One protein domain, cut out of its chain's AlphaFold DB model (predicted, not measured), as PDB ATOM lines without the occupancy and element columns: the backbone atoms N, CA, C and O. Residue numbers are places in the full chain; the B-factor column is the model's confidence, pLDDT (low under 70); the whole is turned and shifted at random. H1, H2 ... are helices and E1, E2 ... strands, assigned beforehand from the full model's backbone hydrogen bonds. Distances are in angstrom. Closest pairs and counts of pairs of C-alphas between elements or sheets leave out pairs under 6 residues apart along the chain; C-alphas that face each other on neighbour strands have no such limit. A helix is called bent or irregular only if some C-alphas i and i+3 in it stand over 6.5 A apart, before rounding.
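What this domain is: This is residues 9 to 93 of the 94 residues of an uncharacterized protein of Mycobacterium sp. OK889 (UniProt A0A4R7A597). A single five-stranded sheet is curled like part of a barrel and folded back on itself, so that E3 and E2 partly face E4 and E5 across the hinge strand E1. The long hairpin of E4 and E5 reaches out as an arm whose tip, residues 74 to 79, sticks out; toward the other end of the domain H1 crosses the sheet and the short H2 packs on H1. The printed part has 85 residues, with two named helices and five named strands in the order E1 E2 E3 H1 E4 E5 H2, and the sheet runs E3 E2 E1 E4 E5, antiparallel throughout. The class is mixed, helices and strands; the whole is only just compact, close to loose, with a radius of gyration of the C-alphas of 14.0 A, and elongated, spanning 45 by 27 by 21 A.

How they stand to each other: The sheet is strongly twisted, a folded sheet, bent back into two leaves that face each other with 19 pairs of C-alphas within 11 A. Its hinge E1, residues 9 to 19, bends by 67 degrees at residue 12. E4, residues 64 to 75, is its antiparallel neighbour at 132 degrees, with N 15 and O 66 at 3.0 A. E5, residues 78 to 86, is an edge strand and forms a hairpin with E4, with N 71 and O 82 at 2.9 A. E2, residues 30 to 34, forms a hairpin with E1, with N 18 and O 31 at 2.9 A. E3, residues 37 to 41, the other edge strand, forms a hairpin with E2, with N 39 and O 32 at 3.0 A; E1 E2 E3 are a meander, each strand the antiparallel neighbour of the one before. Across the fold, the closest C-alphas of E3 and E5, Val 39 and Val 83, are 7.7 A apart. H1, residues 44 to 59, is on the sheet at a height of 6.3 A, only just over E2 and E1 with 3 C-alphas falling on each, and runs across the strands, at 66 degrees to E1 on the local plane. The closest C-alphas of E1 and H1, Pro 19 and Thr 51, are 5.9 A apart. H2, residues 90 to 93, is not on the sheet; H1 touches it with residues 49 to 54 alone, the closest C-alphas being Gly 53 and Phe 93 at 4.6 A. In H1, 8 of 12 O i to N i+4 pairs are within hydrogen-bond range; H2 is too short for such a pair.

Where its parts are: E1 begins at C-alpha 9 (137.845, 119.710, 106.895) and is 27.3 A long. E4 is 34.4 A, E5 26.3 A and H1 21.6 A. H1 is irregular, with C-alphas 49 and 52 7.3 A apart, and has a kink of 49 degrees near residue 51. H2 ends at C-alpha 93 (152.638, 94.175, 106.550).

The domain as a whole: The C-alphas of Leu 60 and Asp 76 are the two farthest apart, at 47.2 A. The printed part has no cut and no long link. Its mean pLDDT is 95.7, and no printed residue is under 70.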
ATOM      1  N   THR A   9     136.878 120.800 107.041       97.00
ATOM      2  CA  THR A   9     137.845 119.710 106.895       97.00
ATOM      3  C   THR A   9     138.333 119.292 108.271       97.00
ATOM      4  O   THR A   9     138.784 120.133 109.044       97.00
ATOM      5  N   LEU A  10     138.269 117.995 108.549       95.69
ATOM      6  CA  LEU A  10     138.986 117.355 109.640       95.69
ATOM      7  C   LEU A  10     140.215 116.661 109.052       95.69
ATOM      8  O   LEU A  10     140.118 115.964 108.038       95.69
ATOM      9  N   THR A  11     141.370 116.877 109.664       95.25
ATOM     10  CA  THR A  11     142.657 116.292 109.262       95.25
ATOM     11  C   THR A  11     143.159 115.343 110.341       95.25
ATOM     12  O   THR A  11     142.776 115.499 111.499       95.25
ATOM     13  N   ALA A  12     144.030 114.400 109.967       93.88
ATOM     14  CA  ALA A  12     144.650 113.440 110.886       93.88
ATOM     15  C   ALA A  12     143.629 112.675 111.755       93.88
ATOM     16  O   ALA A  12     143.860 112.390 112.930       93.88
ATOM     17  N   VAL A  13     142.454 112.364 111.195       96.94
ATOM     18  CA  VAL A  13     141.440 111.573 111.897       96.94
ATOM     19  C   VAL A  13     141.860 110.114 111.830       96.94
ATOM     20  O   VAL A  13     141.988 109.568 110.743       96.94
ATOM     21  N   ARG A  14     142.063 109.454 112.968       96.88
ATOM     22  CA  ARG A  14     142.457 108.039 112.982       96.88
ATOM     23  C   ARG A  14     141.427 107.169 112.249       96.88
ATOM     24  O   ARG A  14     140.239 107.218 112.574       96.88
ATOM     25  N   CYS A  15     141.900 106.333 111.330       97.44
ATOM     26  CA  CYS A  15     141.118 105.258 110.727       97.44
ATOM     27  C   CYS A  15     141.739 103.892 111.031       97.44
ATOM     28  O   CYS A  15     142.910 103.792 111.405       97.44
ATOM     29  N   ILE A  16     140.944 102.837 110.886       97.56
ATOM     30  CA  ILE A  16     141.340 101.453 111.142       97.56
ATOM     31  C   ILE A  16     141.022 100.628 109.899       97.56
ATOM     32  O   ILE A  16     139.950 100.795 109.316       97.56
ATOM     33  N   LEU A  17     141.954  99.761 109.509       97.19
ATOM     34  CA  LEU A  17     141.746  98.755 108.473       97.19
ATOM     35  C   LEU A  17     141.344  97.436 109.132       97.19
ATOM     36  O   LEU A  17     142.056  96.941 110.008       97.19
ATOM     37  N   VAL A  18     140.205  96.884 108.723       97.12
ATOM     38  CA  VAL A  18     139.635  95.662 109.298       97.12
ATOM     39  C   VAL A  18     139.488  94.620 108.190       97.12
ATOM     40  O   VAL A  18     138.638  94.800 107.319       97.12
ATOM     41  N   PRO A  19     140.307  93.553 108.175       97.50
ATOM     42  CA  PRO A  19     140.116  92.461 107.231       97.50
ATOM     43  C   PRO A  19     138.861  91.662 107.602       97.50
ATOM     44  O   PRO A  19     138.660  91.323 108.770       97.50
ATOM     45  N   GLU A  20     138.048  91.328 106.605       97.19
ATOM     46  CA  GLU A  20     136.810  90.562 106.755       97.19
ATOM     47  C   GLU A  20     136.873  89.256 105.942       97.19
ATOM     48  O   GLU A  20     136.165  89.106 104.949       97.19
ATOM     49  N   PRO A  21     137.679  88.257 106.351       96.44
ATOM     50  CA  PRO A  21     137.778  86.981 105.633       96.44
ATOM     51  C   PRO A  21     136.466  86.179 105.582       96.44
ATOM     52  O   PRO A  21     136.364  85.194 104.856       96.44
ATOM     53  N   TRP A  22     135.467  86.581 106.368       96.00
ATOM     54  CA  TRP A  22     134.113  86.026 106.384       96.00
ATOM     55  C   TRP A  22     133.124  86.799 105.499       96.00
ATOM     56  O   TRP A  22     131.934  86.488 105.519       96.00
ATOM     57  N   ASN A  23     133.563  87.833 104.776       96.75
ATOM     58  CA  ASN A  23     132.687  88.616 103.914       96.75
ATOM     59  C   ASN A  23     132.161  87.745 102.757       96.75
ATOM     60  O   ASN A  23     132.931  87.119 102.030       96.75
ATOM     61  N   GLU A  24     130.836  87.696 102.595       96.19
ATOM     62  CA  GLU A  24     130.159  86.804 101.640       96.19
ATOM     63  C   GLU A  24     130.413  87.172 100.168       96.19
ATOM     64  O   GLU A  24     130.226  86.339  99.281       96.19
ATOM     65  N   HIS A  25     130.820  88.416  99.898       95.94
ATOM     66  CA  HIS A  25     131.036  88.925  98.544       95.94
ATOM     67  C   HIS A  25     132.500  88.840  98.107       95.94
ATOM     68  O   HIS A  25     132.769  88.502  96.955       95.94
ATOM     69  N   ASP A  26     133.432  89.152  99.008       96.88
ATOM     70  CA  ASP A  26     134.871  89.107  98.747       96.88
ATOM     71  C   ASP A  26     135.637  88.702 100.018       96.88
ATOM     72  O   ASP A  26     135.733  89.507 100.944       96.88
ATOM     73  N   PRO A  27     136.245  87.503 100.080       96.62
ATOM     74  CA  PRO A  27     137.020  87.072 101.246       96.62
ATOM     75  C   PRO A  27     138.298  87.900 101.469       96.62
ATOM     76  O   PRO A  27     138.950  87.760 102.503       96.62
ATOM     77  N   ASN A  28     138.682  88.760 100.521       97.75
ATOM     78  CA  ASN A  28     139.790  89.697 100.683       97.75
ATOM     79  C   ASN A  28     139.335  91.071 101.186       97.75
ATOM     80  O   ASN A  28     140.182  91.949 101.337       97.75
ATOM     81  N   ALA A  29     138.037  91.279 101.439       98.19
ATOM     82  CA  ALA A  29     137.496  92.578 101.812       98.19
ATOM     83  C   ALA A  29     138.229  93.182 103.020       98.19
ATOM     84  O   ALA A  29     138.417  92.544 104.059       98.19
ATOM     85  N   VAL A  30     138.616  94.451 102.883       98.00
ATOM     86  CA  VAL A  30     139.199  95.249 103.966       98.00
ATOM     87  C   VAL A  30     138.314  96.465 104.186       98.00
ATOM     88  O   VAL A  30     138.308  97.400 103.380       98.00
ATOM     89  N   ALA A  31     137.557  96.449 105.279       97.62
ATOM     90  CA  ALA A  31     136.728  97.566 105.692       97.62
ATOM     91  C   ALA A  31     137.597  98.693 106.261       97.62
ATOM     92  O   ALA A  31     138.573  98.467 106.985       97.62
ATOM     93  N   VAL A  32     137.215  99.929 105.962       97.44
ATOM     94  CA  VAL A  32     137.797 101.131 106.546       97.44
ATOM     95  C   VAL A  32     136.827 101.693 107.573       97.44
ATOM     96  O   VAL A  32     135.690 102.060 107.263       97.44
ATOM     97  N   MET A  33     137.304 101.802 108.809       97.75
ATOM     98  CA  MET A  33     136.532 102.294 109.945       97.75
ATOM     99  C   MET A  33     137.080 103.635 110.432       97.75
ATOM    100  O   MET A  33     138.291 103.806 110.573       97.75
ATOM    101  N   ILE A  34     136.194 104.577 110.760       96.50
ATOM    102  CA  ILE A  34     136.527 105.815 111.477       96.50
ATOM    103  C   ILE A  34     135.674 105.891 112.742       96.50
ATOM    104  O   ILE A  34     134.448 106.027 112.692       96.50
ATOM    105  N   GLY A  35     136.328 105.799 113.902       93.75
ATOM    106  CA  GLY A  35     135.627 105.609 115.168       93.75
ATOM    107  C   GLY A  35     134.859 104.286 115.157       93.75
ATOM    108  O   GLY A  35     135.471 103.224 115.133       93.75
ATOM    109  N   GLN A  36     133.528 104.344 115.188       94.50
ATOM    110  CA  GLN A  36     132.644 103.169 115.096       94.50
ATOM    111  C   GLN A  36     131.910 103.082 113.749       94.50
ATOM    112  O   GLN A  36     131.055 102.223 113.568       94.50
ATOM    113  N   ASN A  37     132.220 103.977 112.806       96.25
ATOM    114  CA  ASN A  37     131.511 104.067 111.536       96.25
ATOM    115  C   ASN A  37     132.315 103.391 110.427       96.25
ATOM    116  O   ASN A  37     133.491 103.707 110.237       96.25
ATOM    117  N   HIS A  38     131.651 102.525 109.668       96.75
ATOM    118  CA  HIS A  38     132.157 101.995 108.410       96.75
ATOM    119  C   HIS A  38     132.023 103.067 107.323       96.75
ATOM    120  O   HIS A  38     130.924 103.562 107.071       96.75
ATOM    121  N   VAL A  39     133.143 103.462 106.714       95.12
ATOM    122  CA  VAL A  39     133.177 104.533 105.700       95.12
ATOM    123  C   VAL A  39     133.379 104.016 104.275       95.12
ATOM    124  O   VAL A  39     133.317 104.800 103.330       95.12
ATOM    125  N   GLY A  40     133.590 102.710 104.120       95.62
ATOM    126  CA  GLY A  40     133.755 102.016 102.850       95.62
ATOM    127  C   GLY A  40     134.809 100.916 102.938       95.62
ATOM    128  O   GLY A  40     135.431 100.716 103.980       95.62
ATOM    129  N   TYR A  41     135.038 100.250 101.815       97.12
ATOM    130  CA  TYR A  41     136.082  99.241 101.661       97.12
ATOM    131  C   TYR A  41     137.271  99.803 100.885       97.12
ATOM    132  O   TYR A  41     137.129 100.758 100.113       97.12
ATOM    133  N   LEU A  42     138.441  99.186 101.054       96.25
ATOM    134  CA  LEU A  42     139.485  99.292 100.038       96.25
ATOM    135  C   LEU A  42     138.959  98.753  98.704       96.25
ATOM    136  O   LEU A  42     138.096  97.874  98.670       96.25
ATOM    137  N   ALA A  43     139.489  99.281  97.602       95.25
ATOM    138  CA  ALA A  43     139.212  98.724  96.285       95.25
ATOM    139  C   ALA A  43     139.636  97.247  96.253       95.25
ATOM    140  O   ALA A  43     140.685  96.906  96.802       95.25
ATOM    141  N   ALA A  44     138.825  96.379  95.647       95.75
ATOM    142  CA  ALA A  44     138.992  94.927  95.741       95.75
ATOM    143  C   ALA A  44     140.374  94.467  95.246       95.75
ATOM    144  O   ALA A  44     141.056  93.688  95.905       95.75
ATOM    145  N   GLU A  45     140.839  95.026  94.129       95.62
ATOM    146  CA  GLU A  45     142.158  94.756  93.560       95.62
ATOM    147  C   GLU A  45     143.310  95.157  94.490       95.62
ATOM    148  O   GLU A  45     144.348  94.498  94.507       95.62
ATOM    149  N   LEU A  46     143.120  96.211  95.289       94.75
ATOM    150  CA  LEU A  46     144.090  96.645  96.289       94.75
ATOM    151  C   LEU A  46     143.999  95.782  97.550       94.75
ATOM    152  O   LEU A  46     145.016  95.466  98.153       94.75
ATOM    153  N   ALA A  47     142.796  95.376  97.950       97.12
ATOM    154  CA  ALA A  47     142.563  94.616  99.172       97.12
ATOM    155  C   ALA A  47     143.309  93.266  99.182       97.12
ATOM    156  O   ALA A  47     143.814  92.855 100.229       97.12
ATOM    157  N   VAL A  48     143.476  92.635  98.011       97.12
ATOM    158  CA  VAL A  48     144.245  91.389  97.836       97.12
ATOM    159  C   VAL A  48     145.680  91.506  98.361       97.12
ATOM    160  O   VAL A  48     146.168  90.568  98.982       97.12
ATOM    161  N   SER A  49     146.360  92.643  98.166       96.69
ATOM    162  CA  SER A  49     147.739  92.802  98.652       96.69
ATOM    163  C   SER A  49     147.826  93.109 100.149       96.69
ATOM    164  O   SER A  49     148.876  92.911 100.748       96.69
ATOM    165  N   TYR A  50     146.738  93.565 100.772       96.81
ATOM    166  CA  TYR A  50     146.714  93.930 102.192       96.81
ATOM    167  C   TYR A  50     146.234  92.786 103.090       96.81
ATOM    168  O   TYR A  50     146.694  92.665 104.227       96.81
ATOM    169  N   THR A  51     145.274  91.984 102.622       95.81
ATOM    170  CA  THR A  51     144.460  91.124 103.495       95.81
ATOM    171  C   THR A  51     145.292  90.156 104.342       95.81
ATOM    172  O   THR A  51     145.085  90.086 105.554       95.81
ATOM    173  N   ASP A  52     146.299  89.496 103.769       95.75
ATOM    174  CA  ASP A  52     147.103  88.494 104.478       95.75
ATOM    175  C   ASP A  52     147.903  89.096 105.643       95.75
ATOM    176  O   ASP A  52     147.892  88.566 106.766       95.75
ATOM    177  N   GLY A  53     148.571  90.226 105.397       96.38
ATOM    178  CA  GLY A  53     149.330  90.956 106.410       96.38
ATOM    179  C   GLY A  53     148.421  91.498 107.515       96.38
ATOM    180  O   GLY A  53     148.678  91.299 108.707       96.38
ATOM    181  N   LEU A  54     147.280  92.083 107.136       96.88
ATOM    182  CA  LEU A  54     146.294  92.584 108.095       96.88
ATOM    183  C   LEU A  54     145.695  91.464 108.954       96.88
ATOM    184  O   LEU A  54     145.576  91.620 110.169       96.88
ATOM    185  N   GLN A  55     145.362  90.312 108.369       96.81
ATOM    186  CA  GLN A  55     144.852  89.156 109.111       96.81
ATOM    187  C   GLN A  55     145.893  88.587 110.081       96.81
ATOM    188  O   GLN A  55     145.547  88.079 111.151       96.81
ATOM    189  N   ARG A  56     147.184  88.644 109.734       96.00
ATOM    190  CA  ARG A  56     148.266  88.249 110.646       96.00
ATOM    191  C   ARG A  56     148.306  89.156 111.873       96.00
ATOM    192  O   ARG A  56     148.333  88.644 112.987       96.00
ATOM    193  N   ILE A  57     148.230  90.470 111.675       95.75
ATOM    194  CA  ILE A  57     148.186  91.463 112.759       95.75
ATOM    195  C   ILE A  57     146.921  91.280 113.617       95.75
ATOM    196  O   ILE A  57     147.012  91.244 114.846       95.75
ATOM    197  N   ALA A  58     145.764  91.062 112.983       95.00
ATOM    198  CA  ALA A  58     144.489  90.808 113.658       95.00
ATOM    199  C   ALA A  58     144.533  89.575 114.571       95.00
ATOM    200  O   ALA A  58     144.058  89.624 115.706       95.00
ATOM    201  N   ARG A  59     145.170  88.482 114.129       94.94
ATOM    202  CA  ARG A  59     145.356  87.265 114.943       94.94
ATOM    203  C   ARG A  59     146.215  87.485 116.189       94.94
ATOM    204  O   ARG A  59     146.094  86.720 117.141       94.94
ATOM    205  N   LEU A  60     147.043  88.530 116.208       95.38
ATOM    206  CA  LEU A  60     147.821  88.950 117.377       95.38
ATOM    207  C   LEU A  60     147.034  89.898 118.303       95.38
ATOM    208  O   LEU A  60     147.600  90.452 119.242       95.38
ATOM    209  N   GLY A  61     145.740  90.115 118.044       94.94
ATOM    210  CA  GLY A  61     144.881  91.001 118.834       94.94
ATOM    211  C   GLY A  61     145.101  92.492 118.564       94.94
ATOM    212  O   GLY A  61     144.714  93.322 119.382       94.94
ATOM    213  N   SER A  62     145.737  92.841 117.442       95.12
ATOM    214  CA  SER A  62     146.027  94.225 117.046       95.12
ATOM    215  C   SER A  62     145.336  94.584 115.734       95.12
ATOM    216  O   SER A  62     144.987  93.709 114.952       95.12
ATOM    217  N   LEU A  63     145.150  95.877 115.462       94.06
ATOM    218  CA  LEU A  63     144.617  96.356 114.184       94.06
ATOM    219  C   LEU A  63     145.504  97.456 113.615       94.06
ATOM    220  O   LEU A  63     145.987  98.327 114.345       94.06
ATOM    221  N   THR A  64     145.672  97.428 112.297       95.81
ATOM    222  CA  THR A  64     146.410  98.452 111.561       95.81
ATOM    223  C   THR A  64     145.616  99.745 111.520       95.81
ATOM    224  O   THR A  64     144.416  99.755 111.233       95.81
ATOM    225  N   THR A  65     146.303 100.857 111.766       95.69
ATOM    226  CA  THR A  65     145.693 102.184 111.727       95.69
ATOM    227  C   THR A  65     146.367 103.089 110.717       95.69
ATOM    228  O   THR A  65     147.575 103.006 110.517       95.69
ATOM    229  N   GLY A  66     145.572 103.972 110.126       94.94
ATOM    230  CA  GLY A  66     146.023 105.044 109.251       94.94
ATOM    231  C   GLY A  66     145.394 106.372 109.654       94.94
ATOM    232  O   GLY A  66     144.796 106.508 110.729       94.94
ATOM    233  N   GLU A  67     145.498 107.343 108.759       97.00
ATOM    234  CA  GLU A  67     144.878 108.650 108.911       97.00
ATOM    235  C   GLU A  67     143.820 108.888 107.842       97.00
ATOM    236  O   GLU A  67     143.913 108.428 106.708       97.00
ATOM    237  N   ALA A  68     142.817 109.674 108.193       97.25
ATOM    238  CA  ALA A  68     141.770 110.119 107.310       97.25
ATOM    239  C   ALA A  68     141.709 111.644 107.296       97.25
ATOM    240  O   ALA A  68     141.756 112.324 108.328       97.25
ATOM    241  N   ARG A  69     141.529 112.184 106.095       97.56
ATOM    242  CA  ARG A  69     141.073 113.547 105.868       97.56
ATOM    243  C   ARG A  69     139.603 113.494 105.480       97.56
ATOM    244  O   ARG A  69     139.250 112.906 104.460       97.56
ATOM    245  N   ILE A  70     138.758 114.139 106.276       96.56
ATOM    246  CA  ILE A  70     137.313 114.187 106.054       96.56
ATOM    247  C   ILE A  70     136.951 115.606 105.651       96.56
ATOM    248  O   ILE A  70     137.174 116.545 106.408       96.56
ATOM    249  N   TRP A  71     136.382 115.762 104.467       97.44
ATOM    250  CA  TRP A  71     135.808 117.016 104.002       97.44
ATOM    251  C   TRP A  71     134.296 116.872 103.898       97.44
ATOM    252  O   TRP A  71     133.811 115.869 103.378       97.44
ATOM    253  N   ALA A  72     133.553 117.874 104.362       97.00
ATOM    254  CA  ALA A  72     132.109 117.933 104.185       97.00
ATOM    255  C   ALA A  72     131.631 119.371 103.978       97.00
ATOM    256  O   ALA A  72     132.149 120.285 104.616       97.00
ATOM    257  N   LYS A  73     130.620 119.577 103.132       97.38
ATOM    258  CA  LYS A  73     129.901 120.851 102.991       97.38
ATOM    259  C   LYS A  73     128.398 120.622 102.868       97.38
ATOM    260  O   LYS A  73     127.977 119.573 102.384       97.38
ATOM    261  N   SER A  74     127.617 121.619 103.269       96.50
ATOM    262  CA  SER A  74     126.192 121.700 102.934       96.50
ATOM    263  C   SER A  74     126.033 122.445 101.611       96.50
ATOM    264  O   SER A  74     126.685 123.461 101.401       96.50
ATOM    265  N   ASP A  75     125.211 121.934 100.710       94.00
ATOM    266  CA  ASP A  75     124.993 122.462  99.365       94.00
ATOM    267  C   ASP A  75     123.490 122.386  99.089       94.00
ATOM    268  O   ASP A  75     122.992 121.327  98.723       94.00
ATOM    269  N   ASP A  76     122.765 123.471  99.374       90.81
ATOM    270  CA  ASP A  76     121.300 123.551  99.221       90.81
ATOM    271  C   ASP A  76     120.544 122.382  99.897       90.81
ATOM    272  O   ASP A  76     119.797 121.624  99.285       90.81
ATOM    273  N   GLY A  77     120.836 122.154 101.183       88.81
ATOM    274  CA  GLY A  77     120.262 121.051 101.965       88.81
ATOM    275  C   GLY A  77     120.876 119.668 101.703       88.81
ATOM    276  O   GLY A  77     120.595 118.732 102.450       88.81
ATOM    277  N   ILE A  78     121.762 119.523 100.710       95.00
ATOM    278  CA  ILE A  78     122.497 118.280 100.444       95.00
ATOM    279  C   ILE A  78     123.853 118.320 101.149       95.00
ATOM    280  O   ILE A  78     124.671 119.209 100.914       95.00
ATOM    281  N   ILE A  79     124.149 117.309 101.967       95.19
ATOM    282  CA  ILE A  79     125.497 117.132 102.516       95.19
ATOM    283  C   ILE A  79     126.362 116.400 101.495       95.19
ATOM    284  O   ILE A  79     126.131 115.236 101.173       95.19
ATOM    285  N   ARG A  80     127.401 117.076 101.008       95.81
ATOM    286  CA  ARG A  80     128.464 116.456 100.213       95.81
ATOM    287  C   ARG A  80     129.638 116.156 101.124       95.81
ATOM    288  O   ARG A  80     130.111 117.057 101.811       95.81
ATOM    289  N   ALA A  81     130.134 114.926 101.090       94.81
ATOM    290  CA  ALA A  81     131.283 114.512 101.881       94.81
ATOM    291  C   ALA A  81     132.303 113.740 101.040       94.81
ATOM    292  O   ALA A  81     131.965 113.110 100.038       94.81
ATOM    293  N   ARG A  82     133.565 113.804 101.458       96.00
ATOM    294  CA  ARG A  82     134.667 113.004 100.931       96.00
ATOM    295  C   ARG A  82     135.547 112.570 102.087       96.00
ATOM    296  O   ARG A  82     135.969 113.402 102.891       96.00
ATOM    297  N   VAL A  83     135.864 111.287 102.113       96.25
ATOM    298  CA  VAL A  83     136.891 110.729 102.985       96.25
ATOM    299  C   VAL A  83     138.080 110.362 102.109       96.25
ATOM    300  O   VAL A  83     137.924 109.715 101.076       96.25
ATOM    301  N   THR A  84     139.267 110.812 102.495       96.44
ATOM    302  CA  THR A  84     140.534 110.399 101.892       96.44
ATOM    303  C   THR A  84     141.346 109.701 102.962       96.44
ATOM    304  O   THR A  84     141.541 110.268 104.034       96.44
ATOM    305  N   ILE A  85     141.793 108.486 102.672       94.44
ATOM    306  CA  ILE A  85     142.522 107.633 103.604       94.44
ATOM    307  C   ILE A  85     143.998 107.625 103.216       94.44
ATOM    308  O   ILE A  85     144.330 107.475 102.042       94.44
ATOM    309  N   LEU A  86     144.865 107.804 104.204       94.44
ATOM    310  CA  LEU A  86     146.303 107.631 104.118       94.44
ATOM    311  C   LEU A  86     146.650 106.416 104.971       94.44
ATOM    312  O   LEU A  86     146.479 106.427 106.191       94.44
ATOM    313  N   ILE A  87     147.101 105.358 104.314       92.06
ATOM    314  CA  ILE A  87     147.456 104.086 104.939       92.06
ATOM    315  C   ILE A  87     148.870 103.695 104.519       92.06
ATOM    316  O   ILE A  87     149.316 104.129 103.454       92.06
ATOM    317  N   PRO A  88     149.593 102.921 105.348       91.75
ATOM    318  CA  PRO A  88     150.873 102.357 104.941       91.75
ATOM    319  C   PRO A  88     150.700 101.489 103.696       91.75
ATOM    320  O   PRO A  88     149.671 100.833 103.559       91.75
ATOM    321  N   GLU A  89     151.718 101.465 102.839       93.81
ATOM    322  CA  GLU A  89     151.778 100.537 101.709       93.81
ATOM    323  C   GLU A  89     151.671  99.080 102.178       93.81
ATOM    324  O   GLU A  89     152.121  98.743 103.274       93.81
ATOM    325  N   ALA A  90     151.127  98.204 101.327       92.31
ATOM    326  CA  ALA A  90     150.902  96.789 101.649       92.31
ATOM    327  C   ALA A  90     152.167  96.074 102.155       92.31
ATOM    328  O   ALA A  90     152.107  95.307 103.113       92.31
ATOM    329  N   SER A  91     153.321  96.392 101.563       92.44
ATOM    330  CA  SER A  91     154.620  95.809 101.920       92.44
ATOM    331  C   SER A  91     155.084  96.130 103.343       92.44
ATOM    332  O   SER A  91     156.032  95.529 103.839       92.44
ATOM    333  N   ALA A  92     154.425  97.065 104.034       90.88
ATOM    334  CA  ALA A  92     154.658  97.306 105.451       90.88
ATOM    335  C   ALA A  92     154.092  96.189 106.355       90.88
ATOM    336  O   ALA A  92     154.354  96.210 107.559       90.88
ATOM    337  N   PHE A  93     153.305  95.253 105.808       87.12
ATOM    338  CA  PHE A  93     152.638  94.175 106.550       87.12
ATOM    339  C   PHE A  93     153.157  92.762 106.223       87.12
ATOM    340  O   PHE A  93     152.558  91.793 106.704       87.12
TER     341      PHE A  93